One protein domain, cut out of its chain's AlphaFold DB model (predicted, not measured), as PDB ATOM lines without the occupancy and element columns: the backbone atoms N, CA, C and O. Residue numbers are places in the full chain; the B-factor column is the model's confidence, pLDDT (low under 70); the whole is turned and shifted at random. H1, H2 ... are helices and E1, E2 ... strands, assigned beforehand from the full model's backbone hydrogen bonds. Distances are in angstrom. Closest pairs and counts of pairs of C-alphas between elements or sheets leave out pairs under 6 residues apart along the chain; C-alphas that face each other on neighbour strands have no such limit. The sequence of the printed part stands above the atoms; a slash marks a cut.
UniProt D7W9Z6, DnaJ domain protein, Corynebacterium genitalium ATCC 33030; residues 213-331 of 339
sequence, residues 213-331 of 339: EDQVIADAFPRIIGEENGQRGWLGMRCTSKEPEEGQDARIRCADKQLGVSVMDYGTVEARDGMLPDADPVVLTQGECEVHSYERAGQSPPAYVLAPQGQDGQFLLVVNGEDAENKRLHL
ATOM      1  N   GLU A 213     -31.939 -58.781  43.680       95.06
ATOM      2  CA  GLU A 213     -32.128 -57.452  43.105       95.06
ATOM      3  C   GLU A 213     -30.777 -56.772  42.803       95.06
ATOM      4  O   GLU A 213     -30.588 -56.193  41.735       95.06
ATOM      5  N   ASP A 214     -29.785 -56.924  43.684       97.50
ATOM      6  CA  ASP A 214     -28.424 -56.409  43.483       97.50
ATOM      7  C   ASP A 214     -27.646 -57.204  42.418       97.50
ATOM      8  O   ASP A 214     -26.808 -56.646  41.703       97.50
ATOM      9  N   GLN A 215     -27.932 -58.499  42.258       97.06
ATOM     10  CA  GLN A 215     -27.305 -59.331  41.229       97.06
ATOM     11  C   GLN A 215     -27.569 -58.774  39.822       97.06
ATOM     12  O   GLN A 215     -26.674 -58.809  38.978       97.06
ATOM     13  N   VAL A 216     -28.750 -58.187  39.588       96.81
ATOM     14  CA  VAL A 216     -29.097 -57.520  38.320       96.81
ATOM     15  C   VAL A 216     -28.092 -56.411  37.996       96.81
ATOM     16  O   VAL A 216     -27.599 -56.320  36.870       96.81
ATOM     17  N   ILE A 217     -27.719 -55.610  38.998       97.50
ATOM     18  CA  ILE A 217     -26.710 -54.556  38.859       97.50
ATOM     19  C   ILE A 217     -25.320 -55.160  38.605       97.50
ATOM     20  O   ILE A 217     -24.577 -54.675  37.745       97.50
ATOM     21  N   ALA A 218     -24.943 -56.207  39.345       96.38
ATOM     22  CA  ALA A 218     -23.632 -56.846  39.218       96.38
ATOM     23  C   ALA A 218     -23.414 -57.506  37.843       96.38
ATOM     24  O   ALA A 218     -22.304 -57.457  37.301       96.38
ATOM     25  N   ASP A 219     -24.471 -58.078  37.264       94.94
ATOM     26  CA  ASP A 219     -24.468 -58.674  35.925       94.94
ATOM     27  C   ASP A 219     -24.461 -57.608  34.824       94.94
ATOM     28  O   ASP A 219     -23.806 -57.781  33.794       94.94
ATOM     29  N   ALA A 220     -25.146 -56.483  35.047       95.31
ATOM     30  CA  ALA A 220     -25.153 -55.360  34.116       95.31
ATOM     31  C   ALA A 220     -23.796 -54.644  34.061       95.31
ATOM     32  O   ALA A 220     -23.393 -54.178  32.995       95.31
ATOM     33  N   PHE A 221     -23.059 -54.559  35.174       96.12
ATOM     34  CA  PHE A 221     -21.793 -53.818  35.238       96.12
ATOM     35  C   PHE A 221     -20.638 -54.624  35.851       96.12
ATOM     36  O   PHE A 221     -20.045 -54.207  36.851       96.12
ATOM     37  N   PRO A 222     -20.228 -55.733  35.218       94.06
ATOM     38  CA  PRO A 222     -19.269 -56.671  35.797       94.06
ATOM     39  C   PRO A 222     -17.829 -56.139  35.871       94.06
ATOM     40  O   PRO A 222     -17.003 -56.707  36.577       94.06
ATOM     41  N   ARG A 223     -17.507 -55.047  35.160       91.25
ATOM     42  CA  ARG A 223     -16.230 -54.318  35.291       91.25
ATOM     43  C   ARG A 223     -16.244 -53.262  36.390       91.25
ATOM     44  O   ARG A 223     -15.187 -52.731  36.738       91.25
ATOM     45  N   ILE A 224     -17.427 -52.937  36.908       94.94
ATOM     46  CA  ILE A 224     -17.617 -51.909  37.930       94.94
ATOM     47  C   ILE A 224     -17.868 -52.543  39.296       94.94
ATOM     48  O   ILE A 224     -17.308 -52.094  40.297       94.94
ATOM     49  N   ILE A 225     -18.685 -53.591  39.322       96.06
ATOM     50  CA  ILE A 225     -19.144 -54.277  40.522       96.06
ATOM     51  C   ILE A 225     -18.401 -55.606  40.668       96.06
ATOM     52  O   ILE A 225     -18.224 -56.331  39.693       96.06
ATOM     53  N   GLY A 226     -17.948 -55.908  41.889       92.38
ATOM     54  CA  GLY A 226     -17.325 -57.196  42.210       92.38
ATOM     55  C   GLY A 226     -18.299 -58.371  42.065       92.38
ATOM     56  O   GLY A 226     -19.515 -58.182  42.034       92.38
ATOM     57  N   GLU A 227     -17.778 -59.596  41.993       91.62
ATOM     58  CA  GLU A 227     -18.615 -60.775  41.721       91.62
ATOM     59  C   GLU A 227     -19.599 -61.086  42.849       91.62
ATOM     60  O   GLU A 227     -20.686 -61.593  42.589       91.62
ATOM     61  N   GLU A 228     -19.231 -60.740  44.081       93.69
ATOM     62  CA  GLU A 228     -20.015 -60.983  45.292       93.69
ATOM     63  C   GLU A 228     -20.039 -59.740  46.192       93.69
ATOM     64  O   GLU A 228     -19.166 -58.862  46.125       93.69
ATOM     65  N   ASN A 229     -21.018 -59.686  47.092       94.06
ATOM     66  CA  ASN A 229     -21.142 -58.627  48.079       94.06
ATOM     67  C   ASN A 229     -19.907 -58.583  48.978       94.06
ATOM     68  O   ASN A 229     -19.460 -59.595  49.507       94.06
ATOM     69  N   GLY A 230     -19.332 -57.396  49.151       91.50
ATOM     70  CA  GLY A 230     -18.103 -57.188  49.905       91.50
ATOM     71  C   GLY A 230     -16.824 -57.395  49.092       91.50
ATOM     72  O   GLY A 230     -15.751 -57.033  49.585       91.50
ATOM     73  N   GLN A 231     -16.901 -57.910  47.862       91.06
ATOM     74  CA  GLN A 231     -15.737 -57.989  46.986       91.06
ATOM     75  C   GLN A 231     -15.366 -56.626  46.399       91.06
ATOM     76  O   GLN A 231     -16.080 -55.624  46.511       91.06
ATOM     77  N   ARG A 232     -14.175 -56.579  45.805       91.50
ATOM     78  CA  ARG A 232     -13.646 -55.381  45.165       91.50
ATOM     79  C   ARG A 232     -14.122 -55.315  43.719       91.50
ATOM     80  O   ARG A 232     -14.080 -56.317  43.018       91.50
ATOM     81  N   GLY A 233     -14.553 -54.134  43.299       91.31
ATOM     82  CA  GLY A 233     -14.907 -53.829  41.918       91.31
ATOM     83  C   GLY A 233     -13.930 -52.828  41.315       91.31
ATOM     84  O   GLY A 233     -12.716 -52.907  41.529       91.31
ATOM     85  N   TRP A 234     -14.472 -51.859  40.584       92.50
ATOM     86  CA  TRP A 234     -13.720 -50.811  39.903       92.50
ATOM     87  C   TRP A 234     -12.637 -50.184  40.787       92.50
ATOM     88  O   TRP A 234     -12.891 -49.802  41.932       92.50
ATOM     89  N   LEU A 235     -11.417 -50.100  40.246       88.38
ATOM     90  CA  LEU A 235     -10.222 -49.570  40.918       88.38
ATOM     91  C   LEU A 235      -9.901 -50.236  42.269       88.38
ATOM     92  O   LEU A 235      -9.178 -49.678  43.090       88.38
ATOM     93  N   GLY A 236     -10.402 -51.450  42.499       89.31
ATOM     94  CA  GLY A 236     -10.212 -52.171  43.751       89.31
ATOM     95  C   GLY A 236     -11.103 -51.666  44.888       89.31
ATOM     96  O   GLY A 236     -10.887 -52.059  46.035       89.31
ATOM     97  N   MET A 237     -12.092 -50.812  44.623       92.88
ATOM     98  CA  MET A 237     -12.993 -50.292  45.653       92.88
ATOM     99  C   MET A 237     -13.922 -51.379  46.185       92.88
ATOM    100  O   MET A 237     -14.400 -52.220  45.428       92.88
ATOM    101  N   ARG A 238     -14.209 -51.360  47.492       94.06
ATOM    102  CA  ARG A 238     -15.070 -52.380  48.108       94.06
ATOM    103  C   ARG A 238     -16.528 -52.104  47.757       94.06
ATOM    104  O   ARG A 238     -17.038 -51.040  48.108       94.06
ATOM    105  N   CYS A 239     -17.170 -53.059  47.094       96.44
ATOM    106  CA  CYS A 239     -18.568 -53.009  46.697       96.44
ATOM    107  C   CYS A 239     -19.447 -53.612  47.783       96.44
ATOM    108  O   CYS A 239     -19.147 -54.675  48.316       96.44
ATOM    109  N   THR A 240     -20.523 -52.919  48.133       96.75
ATOM    110  CA  THR A 240     -21.497 -53.395  49.117       96.75
ATOM    111  C   THR A 240     -22.896 -52.982  48.714       96.75
ATOM    112  O   THR A 240     -23.071 -51.881  48.179       96.75
ATOM    113  N   SER A 241     -23.865 -53.831  49.042       97.31
ATOM    114  CA  SER A 241     -25.281 -53.484  48.978       97.31
ATOM    115  C   SER A 241     -25.578 -52.256  49.849       97.31
ATOM    116  O   SER A 241     -24.904 -51.992  50.866       97.31
ATOM    117  N   LYS A 242     -26.559 -51.465  49.425       97.62
ATOM    118  CA  LYS A 242     -27.113 -50.331  50.159       97.62
ATOM    119  C   LYS A 242     -28.625 -50.375  50.085       97.62
ATOM    120  O   LYS A 242     -29.187 -50.830  49.102       97.62
ATOM    121  N   GLU A 243     -29.250 -49.804  51.109       96.69
ATOM    122  CA  GLU A 243     -30.688 -49.573  51.098       96.69
ATOM    123  C   GLU A 243     -31.064 -48.734  49.858       96.69
ATOM    124  O   GLU A 243     -30.473 -47.654  49.664       96.69
ATOM    125  N   PRO A 244     -31.995 -49.218  49.018       96.56
ATOM    126  CA  PRO A 244     -32.538 -48.440  47.916       96.56
ATOM    127  C   PRO A 244     -33.237 -47.177  48.434       96.56
ATOM    128  O   PRO A 244     -33.904 -47.184  49.470       96.56
ATOM    129  N   GLU A 245     -33.062 -46.059  47.732       94.31
ATOM    130  CA  GLU A 245     -33.839 -44.842  48.000       94.31
ATOM    131  C   GLU A 245     -35.212 -44.912  47.311       94.31
ATOM    132  O   GLU A 245     -35.518 -45.850  46.576       94.31
ATOM    133  N   GLU A 246     -36.064 -43.909  47.542       90.88
ATOM    134  CA  GLU A 246     -37.390 -43.851  46.924       90.88
ATOM    135  C   GLU A 246     -37.305 -43.980  45.392       90.88
ATOM    136  O   GLU A 246     -36.595 -43.226  44.721       90.88
ATOM    137  N   GLY A 247     -38.036 -44.958  44.851       92.75
ATOM    138  CA  GLY A 247     -38.072 -45.264  43.421       92.75
ATOM    139  C   GLY A 247     -36.945 -46.168  42.912       92.75
ATOM    140  O   GLY A 247     -36.922 -46.437  41.717       92.75
ATOM    141  N   GLN A 248     -36.031 -46.630  43.773       97.50
ATOM    142  CA  GLN A 248     -34.985 -47.592  43.412       97.50
ATOM    143  C   GLN A 248     -35.402 -49.016  43.796       97.50
ATOM    144  O   GLN A 248     -35.900 -49.241  44.899       97.50
ATOM    145  N   ASP A 249     -35.130 -49.975  42.912       97.31
ATOM    146  CA  ASP A 249     -35.307 -51.407  43.170       97.31
ATOM    147  C   ASP A 249     -34.071 -52.000  43.868       97.31
ATOM    148  O   ASP A 249     -34.190 -52.880  44.719       97.31
ATOM    149  N   ALA A 250     -32.878 -51.497  43.532       98.12
ATOM    150  CA  ALA A 250     -31.602 -51.981  44.053       98.12
ATOM    151  C   ALA A 250     -30.533 -50.882  44.070       98.12
ATOM    152  O   ALA A 250     -30.598 -49.906  43.309       98.12
ATOM    153  N   ARG A 251     -29.511 -51.048  44.921       98.44
ATOM    154  CA  ARG A 251     -28.404 -50.093  45.015       98.44
ATOM    155  C   ARG A 251     -27.112 -50.738  45.496       98.44
ATOM    156  O   ARG A 251     -26.988 -51.160  46.642       98.44
ATOM    157  N   ILE A 252     -26.064 -50.614  44.682       98.56
ATOM    158  CA  ILE A 252     -24.703 -51.023  45.047       98.56
ATOM    159  C   ILE A 252     -23.780 -49.811  45.126       98.56
ATOM    160  O   ILE A 252     -23.794 -48.917  44.279       98.56
ATOM    161  N   ARG A 253     -22.913 -49.788  46.144       97.81
ATOM    162  CA  ARG A 253     -21.878 -48.763  46.330       97.81
ATOM    163  C   ARG A 253     -20.493 -49.401  46.401       97.81
ATOM    164  O   ARG A 253     -20.229 -50.157  47.335       97.81
ATOM    165  N   CYS A 254     -19.599 -49.015  45.488       97.31
ATOM    166  CA  CYS A 254     -18.177 -49.378  45.500       97.31
ATOM    167  C   CYS A 254     -17.308 -48.177  45.876       97.31
ATOM    168  O   CYS A 254     -17.172 -47.243  45.084       97.31
ATOM    169  N   ALA A 255     -16.763 -48.160  47.095       96.19
ATOM    170  CA  ALA A 255     -16.094 -46.990  47.674       96.19
ATOM    171  C   ALA A 255     -14.686 -47.270  48.207       96.19
ATOM    172  O   ALA A 255     -14.399 -48.369  48.692       96.19
ATOM    173  N   ASP A 256     -13.873 -46.219  48.238       91.62
ATOM    174  CA  ASP A 256     -12.731 -46.087  49.137       91.62
ATOM    175  C   ASP A 256     -12.749 -44.718  49.854       91.62
ATOM    176  O   ASP A 256     -13.814 -44.142  50.084       91.62
ATOM    177  N   LYS A 257     -11.583 -44.230  50.294       87.75
ATOM    178  CA  LYS A 257     -11.452 -42.962  51.027       87.75
ATOM    179  C   LYS A 257     -11.564 -41.717  50.143       87.75
ATOM    180  O   LYS A 257     -11.825 -40.647  50.681       87.75
ATOM    181  N   GLN A 258     -11.304 -41.833  48.846       87.12
ATOM    182  CA  GLN A 258     -11.142 -40.709  47.919       87.12
ATOM    183  C   GLN A 258     -12.171 -40.735  46.792       87.12
ATOM    184  O   GLN A 258     -12.529 -39.682  46.265       87.12
ATOM    185  N   LEU A 259     -12.651 -41.924  46.433       93.94
ATOM    186  CA  LEU A 259     -13.512 -42.131  45.285       93.94
ATOM    187  C   LEU A 259     -14.711 -43.008  45.630       93.94
ATOM    188  O   LEU A 259     -14.730 -43.846  46.541       93.94
ATOM    189  N   GLY A 260     -15.760 -42.791  44.859       95.75
ATOM    190  CA  GLY A 260     -16.958 -43.570  44.921       95.75
ATOM    191  C   GLY A 260     -17.639 -43.734  43.592       95.75
ATOM    192  O   GLY A 260     -17.765 -42.767  42.857       95.75
ATOM    193  N   VAL A 261     -18.156 -44.935  43.348       97.94
ATOM    194  CA  VAL A 261     -19.250 -45.157  42.407       97.94
ATOM    195  C   VAL A 261     -20.439 -45.771  43.143       97.94
ATOM    196  O   VAL A 261     -20.273 -46.660  43.987       97.94
ATOM    197  N   SER A 262     -21.628 -45.249  42.872       98.19
ATOM    198  CA  SER A 262     -22.911 -45.856  43.237       98.19
ATOM    199  C   SER A 262     -23.629 -46.235  41.956       98.19
ATOM    200  O   SER A 262     -23.605 -45.442  41.020       98.19
ATOM    201  N   VAL A 263     -24.258 -47.401  41.924       98.44
ATOM    202  CA  VAL A 263     -25.120 -47.838  40.828       98.44
ATOM    203  C   VAL A 263     -26.492 -48.118  41.413       98.44
ATOM    204  O   VAL A 263     -26.594 -48.816  42.423       98.44
ATOM    205  N   MET A 264     -27.518 -47.530  40.815       98.50
ATOM    206  CA  MET A 264     -28.907 -47.657  41.235       98.50
ATOM    207  C   MET A 264     -29.724 -48.226  40.083       98.50
ATOM    208  O   MET A 264     -29.567 -47.765  38.949       98.50
ATOM    209  N   ASP A 265     -30.590 -49.189  40.383       98.44
ATOM    210  CA  ASP A 265     -31.609 -49.680  39.457       98.44
ATOM    211  C   ASP A 265     -32.946 -49.009  39.779       98.44
ATOM    212  O   ASP A 265     -33.384 -49.030  40.928       98.44
ATOM    213  N   TYR A 266     -33.570 -48.391  38.780       98.06
ATOM    214  CA  TYR A 266     -34.896 -47.772  38.881       98.06
ATOM    215  C   TYR A 266     -35.998 -48.625  38.233       98.06
ATOM    216  O   TYR A 266     -37.139 -48.173  38.109       98.06
ATOM    217  N   GLY A 267     -35.650 -49.802  37.707       97.00
ATOM    218  CA  GLY A 267     -36.546 -50.739  37.025       97.00
ATOM    219  C   GLY A 267     -37.029 -50.271  35.647       97.00
ATOM    220  O   GLY A 267     -37.328 -51.087  34.776       97.00
ATOM    221  N   THR A 268     -37.098 -48.958  35.405       97.19
ATOM    222  CA  THR A 268     -37.532 -48.361  34.137       97.19
ATOM    223  C   THR A 268     -36.746 -47.099  33.790       97.19
ATOM    224  O   THR A 268     -36.311 -46.351  34.665       97.19
ATOM    225  N   VAL A 269     -36.629 -46.822  32.487       97.81
ATOM    226  CA  VAL A 269     -36.019 -45.584  31.972       97.81
ATOM    227  C   VAL A 269     -36.788 -44.347  32.440       97.81
ATOM    228  O   VAL A 269     -36.173 -43.355  32.797       97.81
ATOM    229  N   GLU A 270     -38.123 -44.402  32.497       96.81
ATOM    230  CA  GLU A 270     -38.950 -43.263  32.921       96.81
ATOM    231  C   GLU A 270     -38.708 -42.892  34.394       96.81
ATOM    232  O   GLU A 270     -38.517 -41.717  34.709       96.81
ATOM    233  N   ALA A 271     -38.645 -43.886  35.289       97.06
ATOM    234  CA  ALA A 271     -38.313 -43.654  36.695       97.06
ATOM    235  C   ALA A 271     -36.877 -43.126  36.865       97.06
ATOM    236  O   ALA A 271     -36.646 -42.208  37.654       97.06
ATOM    237  N   ARG A 272     -35.927 -43.658  36.083       97.19
ATOM    238  CA  ARG A 272     -34.526 -43.213  36.050       97.19
ATOM    239  C   ARG A 272     -34.400 -41.766  35.572       97.19
ATOM    240  O   ARG A 272     -33.726 -40.964  36.217       97.19
ATOM    241  N   ASP A 273     -35.041 -41.424  34.456       96.62
ATOM    242  CA  ASP A 273     -34.975 -40.099  33.828       96.62
ATOM    243  C   ASP A 273     -35.572 -39.013  34.733       96.62
ATOM    244  O   ASP A 273     -35.065 -37.892  34.763       96.62
ATOM    245  N   GLY A 274     -36.576 -39.359  35.549       95.50
ATOM    246  CA  GLY A 274     -37.130 -38.472  36.577       95.50
ATOM    247  C   GLY A 274     -36.124 -38.016  37.645       95.50
ATOM    248  O   GLY A 274     -36.406 -37.066  38.374       95.50
ATOM    249  N   MET A 275     -34.952 -38.656  37.729       94.81
ATOM    250  CA  MET A 275     -33.882 -38.331  38.678       94.81
ATOM    251  C   MET A 275     -32.707 -37.567  38.048       94.81
ATOM    252  O   MET A 275     -31.737 -37.247  38.747       94.81
ATOM    253  N   LEU A 276     -32.751 -37.289  36.740       95.44
ATOM    254  CA  LEU A 276     -31.672 -36.591  36.047       95.44
ATOM    255  C   LEU A 276     -31.648 -35.094  36.394       95.44
ATOM    256  O   LEU A 276     -32.700 -34.482  36.587       95.44
ATOM    257  N   PRO A 277     -30.457 -34.472  36.469       93.44
ATOM    258  CA  PRO A 277     -30.353 -33.024  36.599       93.44
ATOM    259  C   PRO A 277     -30.985 -32.297  35.404       93.44
ATOM    260  O   PRO A 277     -30.845 -32.736  34.265       93.44
ATOM    261  N   ASP A 278     -31.598 -31.140  35.660       92.31
ATOM    262  CA  ASP A 278     -32.068 -30.215  34.619       92.31
ATOM    263  C   ASP A 278     -30.876 -29.432  34.035       92.31
ATOM    264  O   ASP A 278     -30.627 -28.271  34.369       92.31
ATOM    265  N   ALA A 279     -30.051 -30.131  33.256       92.19
ATOM    266  CA  ALA A 279     -28.855 -29.616  32.599       92.19
ATOM    267  C   ALA A 279     -28.576 -30.394  31.305       92.19
ATOM    268  O   ALA A 279     -28.976 -31.548  31.171       92.19
ATOM    269  N   ASP A 280     -27.848 -29.785  30.370       94.12
ATOM    270  CA  ASP A 280     -27.412 -30.484  29.160       94.12
ATOM    271  C   ASP A 280     -26.325 -31.527  29.499       94.12
ATOM    272  O   ASP A 280     -25.362 -31.199  30.204       94.12
ATOM    273  N   PRO A 281     -26.431 -32.775  29.005       96.75
ATOM    274  CA  PRO A 281     -25.420 -33.792  29.256       96.75
ATOM    275  C   PRO A 281     -24.174 -33.621  28.389       96.75
ATOM    276  O   PRO A 281     -24.234 -33.264  27.212       96.75
ATOM    277  N   VAL A 282     -23.040 -34.052  28.933       95.81
ATOM    278  CA  VAL A 282     -21.878 -34.461  28.142       95.81
ATOM    279  C   VAL A 282     -22.109 -35.893  27.665       95.81
ATOM    280  O   VAL A 282     -22.164 -36.821  28.473       95.81
ATOM    281  N   VAL A 283     -22.237 -36.082  26.352       95.69
ATOM    282  CA  VAL A 283     -22.446 -37.404  25.746       95.69
ATOM    283  C   VAL A 283     -21.107 -38.133  25.613       95.69
ATOM    284  O   VAL A 283     -20.182 -37.643  24.967       95.69
ATOM    285  N   LEU A 284     -21.005 -39.305  26.235       91.88
ATOM    286  CA  LEU A 284     -19.854 -40.203  26.172       91.88
ATOM    287  C   LEU A 284     -20.219 -41.414  25.309       91.88
ATOM    288  O   LEU A 284     -21.233 -42.064  25.557       91.88
ATOM    289  N   THR A 285     -19.393 -41.732  24.314       89.19
ATOM    290  CA  THR A 285     -19.658 -42.829  23.371       89.19
ATOM    291  C   THR A 285     -18.485 -43.794  23.282       89.19
ATOM    292  O   THR A 285     -17.348 -43.364  23.069       89.19
ATOM    293  N   GLN A 286     -18.764 -45.095  23.356       84.44
ATOM    294  CA  GLN A 286     -17.789 -46.159  23.119       84.44
ATOM    295  C   GLN A 286     -18.424 -47.263  22.261       84.44
ATOM    296  O   GLN A 286     -19.117 -48.148  22.760       84.44
ATOM    297  N   GLY A 287     -18.196 -47.206  20.946       85.38
ATOM    298  CA  GLY A 287     -18.908 -48.064  19.994       85.38
ATOM    299  C   GLY A 287     -20.398 -47.709  19.951       85.38
ATOM    300  O   GLY A 287     -20.738 -46.545  19.778       85.38
ATOM    301  N   GLU A 288     -21.267 -48.702  20.142       85.19
ATOM    302  CA  GLU A 288     -22.733 -48.539  20.178       85.19
ATOM    303  C   GLU A 288     -23.262 -48.111  21.562       85.19
ATOM    304  O   GLU A 288     -24.456 -47.883  21.739       85.19
ATOM    305  N   CYS A 289     -22.388 -48.042  22.569       89.38
ATOM    306  CA  CYS A 289     -22.749 -47.653  23.924       89.38
ATOM    307  C   CYS A 289     -22.683 -46.132  24.072       89.38
ATOM    308  O   CYS A 289     -21.630 -45.525  23.857       89.38
ATOM    309  N   GLU A 290     -23.802 -45.536  24.474       94.56
ATOM    310  CA  GLU A 290     -23.939 -44.108  24.748       94.56
ATOM    311  C   GLU A 290     -24.287 -43.896  26.225       94.56
ATOM    312  O   GLU A 290     -25.150 -44.576  26.784       94.56
ATOM    313  N   VAL A 291     -23.604 -42.947  26.863       96.75
ATOM    314  CA  VAL A 291     -23.818 -42.565  28.260       96.75
ATOM    315  C   VAL A 291     -23.933 -41.051  28.343       96.75
ATOM    316  O   VAL A 291     -23.049 -40.320  27.899       96.75
ATOM    317  N   HIS A 292     -25.006 -40.560  28.952       97.69
ATOM    318  CA  HIS A 292     -25.184 -39.136  29.231       97.69
ATOM    319  C   HIS A 292     -24.594 -38.810  30.596       97.69
ATOM    320  O   HIS A 292     -24.972 -39.414  31.599       97.69
ATOM    321  N   SER A 293     -23.641 -37.882  30.643       97.38
ATOM    322  CA  SER A 293     -22.960 -37.484  31.872       97.38
ATOM    323  C   SER A 293     -23.349 -36.072  32.287       97.38
ATOM    324  O   SER A 293     -23.209 -35.135  31.510       97.38
ATOM    325  N   TYR A 294     -23.775 -35.915  33.535       97.31
ATOM    326  CA  TYR A 294     -24.184 -34.641  34.115       97.31
ATOM    327  C   TYR A 294     -23.320 -34.335  35.332       97.31
ATOM    328  O   TYR A 294     -23.046 -35.219  36.145       97.31
ATOM    329  N   GLU A 295     -22.920 -33.084  35.500       95.44
ATOM    330  CA  GLU A 295     -22.309 -32.624  36.746       95.44
ATOM    331  C   GLU A 295     -23.393 -32.371  37.807       95.44
ATOM    332  O   GLU A 295     -24.462 -31.834  37.509       95.44
ATOM    333  N   ARG A 296     -23.130 -32.730  39.069       93.06
ATOM    334  CA  ARG A 296     -23.958 -32.302  40.204       93.06
ATOM    335  C   ARG A 296     -23.404 -31.023  40.807       93.06
ATOM    336  O   ARG A 296     -22.433 -31.049  41.562       93.06
ATOM    337  N   ALA A 297     -24.087 -29.921  40.523       88.88
ATOM    338  CA  ALA A 297     -23.741 -28.612  41.051       88.88
ATOM    339  C   ALA A 297     -23.747 -28.579  42.593       88.88
ATOM    340  O   ALA A 297     -24.612 -29.165  43.246       88.88
ATOM    341  N   GLY A 298     -22.797 -27.839  43.170       88.00
ATOM    342  CA  GLY A 298     -22.759 -27.532  44.605       88.00
ATOM    343  C   GLY A 298     -22.242 -28.650  45.516       88.00
ATOM    344  O   GLY A 298     -22.327 -28.511  46.735       88.00
ATOM    345  N   GLN A 299     -21.695 -29.733  44.959       87.25
ATOM    346  CA  GLN A 299     -21.157 -30.855  45.729       87.25
ATOM    347  C   GLN A 299     -19.647 -30.713  45.957       87.25
ATOM    348  O   GLN A 299     -18.899 -30.372  45.044       87.25
ATOM    349  N   SER A 300     -19.193 -31.012  47.178       88.94
ATOM    350  CA  SER A 300     -17.773 -31.152  47.515       88.94
ATOM    351  C   SER A 300     -17.565 -32.435  48.333       88.94
ATOM    352  O   SER A 300     -18.151 -32.549  49.416       88.94
ATOM    353  N   PRO A 301     -16.781 -33.415  47.842       89.94
ATOM    354  CA  PRO A 301     -16.076 -33.427  46.550       89.94
ATOM    355  C   PRO A 301     -17.037 -33.455  45.340       89.94
ATOM    356  O   PRO A 301     -18.219 -33.776  45.520       89.94
ATOM    357  N   PRO A 302     -16.562 -33.127  44.120       94.19
ATOM    358  CA  PRO A 302     -17.415 -33.095  42.937       94.19
ATOM    359  C   PRO A 302     -18.038 -34.467  42.664       94.19
ATOM    360  O   PRO A 302     -17.492 -35.520  43.015       94.19
ATOM    361  N   ALA A 303     -19.216 -34.445  42.044       96.56
ATOM    362  CA  ALA A 303     -19.964 -35.643  41.717       96.56
ATOM    363  C   ALA A 303     -20.587 -35.539  40.327       96.56
ATOM    364  O   ALA A 303     -21.087 -34.489  39.933       96.56
ATOM    365  N   TYR A 304     -20.603 -36.660  39.620       97.31
ATOM    366  CA  TYR A 304     -21.107 -36.779  38.265       97.31
ATOM    367  C   TYR A 304     -22.124 -37.906  38.193       97.31
ATOM    368  O   TYR A 304     -21.897 -38.996  38.716       97.31
ATOM    369  N   VAL A 305     -23.244 -37.628  37.543       97.81
ATOM    370  CA  VAL A 305     -24.288 -38.595  37.226       97.81
ATOM    371  C   VAL A 305     -24.021 -39.134  35.827       97.81
ATOM    372  O   VAL A 305     -23.679 -38.373  34.926       97.81
ATOM    373  N   LEU A 306     -24.150 -40.440  35.647       98.00
ATOM    374  CA  LEU A 306     -23.969 -41.140  34.384       98.00
ATOM    375  C   LEU A 306     -25.231 -41.956  34.111       98.00
ATOM    376  O   LEU A 306     -25.634 -42.786  34.928       98.00
ATOM    377  N   ALA A 307     -25.833 -41.716  32.957       97.81
ATOM    378  CA  ALA A 307     -27.070 -42.323  32.503       97.81
ATOM    379  C   ALA A 307     -26.799 -43.107  31.212       97.81
ATOM    380  O   ALA A 307     -26.762 -42.506  30.132       97.81
ATOM    381  N   PRO A 308     -26.557 -44.430  31.300       96.94
ATOM    382  CA  PRO A 308     -26.491 -45.290  30.125       96.94
ATOM    383  C   PRO A 308     -27.766 -45.194  29.293       96.94
ATOM    384  O   PRO A 308     -28.856 -44.988  29.831       96.94
ATOM    385  N   GLN A 309     -27.631 -45.373  27.986       95.12
ATOM    386  CA  GLN A 309     -28.748 -45.436  27.052       95.12
ATOM    387  C   GLN A 309     -28.965 -46.871  26.555       95.12
ATOM    388  O   GLN A 309     -28.114 -47.750  26.706       95.12
ATOM    389  N   GLY A 310     -30.128 -47.127  25.956       93.31
ATOM    390  CA  GLY A 310     -30.461 -48.441  25.404       93.31
ATOM    391  C   GLY A 310     -30.752 -49.487  26.485       93.31
ATOM    392  O   GLY A 310     -31.578 -49.258  27.364       93.31
ATOM    393  N   GLN A 311     -30.103 -50.652  26.392       92.25
ATOM    394  CA  GLN A 311     -30.396 -51.826  27.231       92.25
ATOM    395  C   GLN A 311     -30.155 -51.611  28.733       92.25
ATOM    396  O   GLN A 311     -30.817 -52.242  29.546       92.25
ATOM    397  N   ASP A 312     -29.251 -50.698  29.089       95.06
ATOM    398  CA  ASP A 312     -28.899 -50.387  30.477       95.06
ATOM    399  C   ASP A 312     -29.597 -49.097  30.959       95.06
ATOM    400  O   ASP A 312     -29.216 -48.502  31.967       95.06
ATOM    401  N   GLY A 313     -30.615 -48.626  30.226       96.88
ATOM    402  CA  GLY A 313     -31.260 -47.331  30.454       96.88
ATOM    403  C   GLY A 313     -32.013 -47.195  31.780       96.88
ATOM    404  O   GLY A 313     -32.312 -46.083  32.196       96.88
ATOM    405  N   GLN A 314     -32.309 -48.301  32.460       97.81
ATOM    406  CA  GLN A 314     -32.921 -48.293  33.795       97.81
ATOM    407  C   GLN A 314     -31.937 -47.925  34.914       97.81
ATOM    408  O   GLN A 314     -32.354 -47.591  36.022       97.81
ATOM    409  N   PHE A 315     -30.631 -47.967  34.636       98.25
ATOM    410  CA  PHE A 315     -29.614 -47.706  35.641       98.25
ATOM    411  C   PHE A 315     -29.195 -46.238  35.669       98.25
ATOM    412  O   PHE A 315     -29.159 -45.536  34.650       98.25
ATOM    413  N   LEU A 316     -28.805 -45.791  36.861       98.00
ATOM    414  CA  LEU A 316     -28.133 -44.519  37.079       98.00
ATOM    415  C   LEU A 316     -26.868 -44.756  37.891       98.00
ATOM    416  O   LEU A 316     -26.904 -45.417  38.929       98.00
ATOM    417  N   LEU A 317     -25.749 -44.199  37.439       98.19
ATOM    418  CA  LEU A 317     -24.493 -44.272  38.168       98.19
ATOM    419  C   LEU A 317     -24.111 -42.890  38.683       98.19
ATOM    420  O   LEU A 317     -24.289 -41.884  38.003       98.19
ATOM    421  N   VAL A 318     -23.557 -42.834  39.888       97.81
ATOM    422  CA  VAL A 318     -23.015 -41.602  40.469       97.81
ATOM    423  C   VAL A 318     -21.568 -41.835  40.849       97.81
ATOM    424  O   VAL A 318     -21.292 -42.657  41.723       97.81
ATOM    425  N   VAL A 319     -20.661 -41.083  40.228       97.62
ATOM    426  CA  VAL A 319     -19.235 -41.057  40.567       97.62
ATOM    427  C   VAL A 319     -18.950 -39.815  41.400       97.62
ATOM    428  O   VAL A 319     -19.305 -38.717  40.989       97.62
ATOM    429  N   ASN A 320     -18.324 -39.960  42.565       96.44
ATOM    430  CA  ASN A 320     -18.017 -38.847  43.465       96.44
ATOM    431  C   ASN A 320     -16.606 -38.975  44.050       96.44
ATOM    432  O   ASN A 320     -16.177 -40.078  44.379       96.44
ATOM    433  N   GLY A 321     -15.898 -37.860  44.215       93.56
ATOM    434  CA  GLY A 321     -14.499 -37.863  44.651       93.56
ATOM    435  C   GLY A 321     -13.716 -36.689  44.078       93.56
ATOM    436  O   GLY A 321     -14.192 -36.026  43.165       93.56
ATOM    437  N   GLU A 322     -12.529 -36.418  44.618       89.06
ATOM    438  CA  GLU A 322     -11.718 -35.249  44.226       89.06
ATOM    439  C   GLU A 322     -11.384 -35.240  42.724       89.06
ATOM    440  O   GLU A 322     -11.410 -34.186  42.099       89.06
ATOM    441  N   ASP A 323     -11.170 -36.421  42.137       87.62
ATOM    442  CA  ASP A 323     -10.875 -36.621  40.710       87.62
ATOM    443  C   ASP A 323     -12.056 -37.257  39.943       87.62
ATOM    444  O   ASP A 323     -11.883 -37.928  38.925       87.62
ATOM    445  N   ALA A 324     -13.294 -37.109  40.435       91.62
ATOM    446  CA  ALA A 324     -14.463 -37.767  39.838       91.62
ATOM    447  C   ALA A 324     -14.676 -37.410  38.356       91.62
ATOM    448  O   ALA A 324     -15.175 -38.240  37.593       91.62
ATOM    449  N   GLU A 325     -14.265 -36.209  37.943       92.12
ATOM    450  CA  GLU A 325     -14.380 -35.739  36.563       92.12
ATOM    451  C   GLU A 325     -13.548 -36.561  35.582       92.12
ATOM    452  O   GLU A 325     -14.048 -36.929  34.523       92.12
ATOM    453  N   ASN A 326     -12.303 -36.881  35.933       89.25
ATOM    454  CA  ASN A 326     -11.455 -37.704  35.081       89.25
ATOM    455  C   ASN A 326     -11.771 -39.183  35.284       89.25
ATOM    456  O   ASN A 326     -11.818 -39.957  34.326       89.25
ATOM    457  N   LYS A 327     -12.023 -39.610  36.529       90.19
ATOM    458  CA  LYS A 327     -12.281 -41.022  36.830       90.19
ATOM    459  C   LYS A 327     -13.563 -41.536  36.177       90.19
ATOM    460  O   LYS A 327     -13.545 -42.663  35.694       90.19
ATOM    461  N   ARG A 328     -14.630 -40.734  36.050       92.75
ATOM    462  CA  ARG A 328     -15.860 -41.163  35.346       92.75
ATOM    463  C   ARG A 328     -15.618 -41.570  33.886       92.75
ATOM    464  O   ARG A 328     -16.328 -42.431  33.387       92.75
ATOM    465  N   LEU A 329     -14.602 -41.003  33.226       89.56
ATOM    466  CA  LEU A 329     -14.241 -41.339  31.840       89.56
ATOM    467  C   LEU A 329     -13.566 -42.716  31.717       89.56
ATOM    468  O   LEU A 329     -13.505 -43.277  30.631       89.56
ATOM    469  N   HIS A 330     -13.071 -43.258  32.831       87.00
ATOM    470  CA  HIS A 330     -12.426 -44.571  32.929       87.00
ATOM    471  C   HIS A 330     -13.354 -45.622  33.557       87.00
ATOM    472  O   HIS A 330     -12.918 -46.712  33.941       87.00
ATOM    473  N   LEU A 331     -14.626 -45.273  33.745       87.25
ATOM    474  CA  LEU A 331     -15.631 -46.203  34.214       87.25
ATOM    475  C   LEU A 331     -16.056 -47.061  33.016       87.25
ATOM    476  O   LEU A 331     -16.743 -46.585  32.117       87.25
TER     477      LEU A 331
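Overview. This is residues 213 to 331 of the 339 residues of the protein "DnaJ domain protein" of Corynebacterium genitalium ATCC 33030 (UniProt D7W9Z6). One twisted sheet of seven strands is the wall of this domain, and one part of it curls round the short helix H3 at the end of the printed part. H1 lies over E2 and E3 on the same face as H3, while the small helix H2 is on the opposite face. The printed part has 119 residues, with three named helices and seven named strands in the order H1 E1 E2 E3 H2 E4 E5 E6 E7 H3. The sheet's order is E1 E2 E3 E7 E6 E5 E4, antiparallel throughout, and the class is mixed, helices and strands. The whole is compact and rounded, with a radius of gyration of the C-alphas of 13.2 A and spans of 35 by 32 by 30 A.

Arrangement. The sheet runs, strand beside strand, through E1, residues 238 to 241, E2, residues 250 to 255, E3, residues 259 to 265, E7, residues 315 to 321, E6, residues 303 to 308, E5, residues 289 to 295, and E4, residues 282 to 286. E1 E2 E3 and E4 E5 E6 E7 are meanders, each strand the antiparallel neighbour of the one before. Within hydrogen-bond range are N 262 and O 318 between E3 and E7, 2.9 A; N 263 and O 252 between E3 and E2, 2.8 A; N 240 and O 253 between E1 and E2, 2.9 A; N 306 and O 317 between E6 and E7, 2.8 A; N 294 and O 305 between E5 and E6, 2.8 A; and N 284 and O 291 between E4 and E5, 2.8 A. From edge to edge the strands' lines turn by 107 degrees. H3, residues 324 to 330, is on the sheet, which curls round it; its closest C-alphas to E6 are those of Ala 324 and Ala 303, 6.2 A. H1, residues 213 to 220, is on the same face at a height of 7.7 A over the sheet, slantwise to the strands at 53 degrees to E2 on the local plane; its closest C-alphas to E2 are those of Asp 214 and Ala 250, 5.5 A. H2, residues 269 to 273, is on the opposite face and over E7, where the closest C-alphas are those of Arg 272 and Leu 316, 6.6 A. The three helices are apart from one another. In H2 the O i to N i+4 pair is within hydrogen-bond range; in H1 3 of 4 are, and in H3 1 of 3, with 2 of 4 O i to N i+3 pairs.

Along the chain. H1 begins at C-alpha 213, (-32.128, -57.452, 43.105), and is 11.6 A long. E1 is 10.3 A, E2 16.7 A, E3 20.5 A, H2 5.9 A, E4 13.4 A, E5 19.8 A, E6 16.4 A and E7 20.2 A. E3 begins at C-alpha 259, (-13.512, -42.131, 45.285). H3, 9.9 A long, ends at C-alpha 330, (-12.426, -44.571, 32.929).

Size, cuts and confidence. The two C-alphas farthest apart, those of Glu 228 and Asp 280, are 35.3 A apart. The printed part has no cut. The link from H1 to E1, residues 221 to 237, is long. The mean pLDDT of the printed part is 94.2, and no printed residue is under 70.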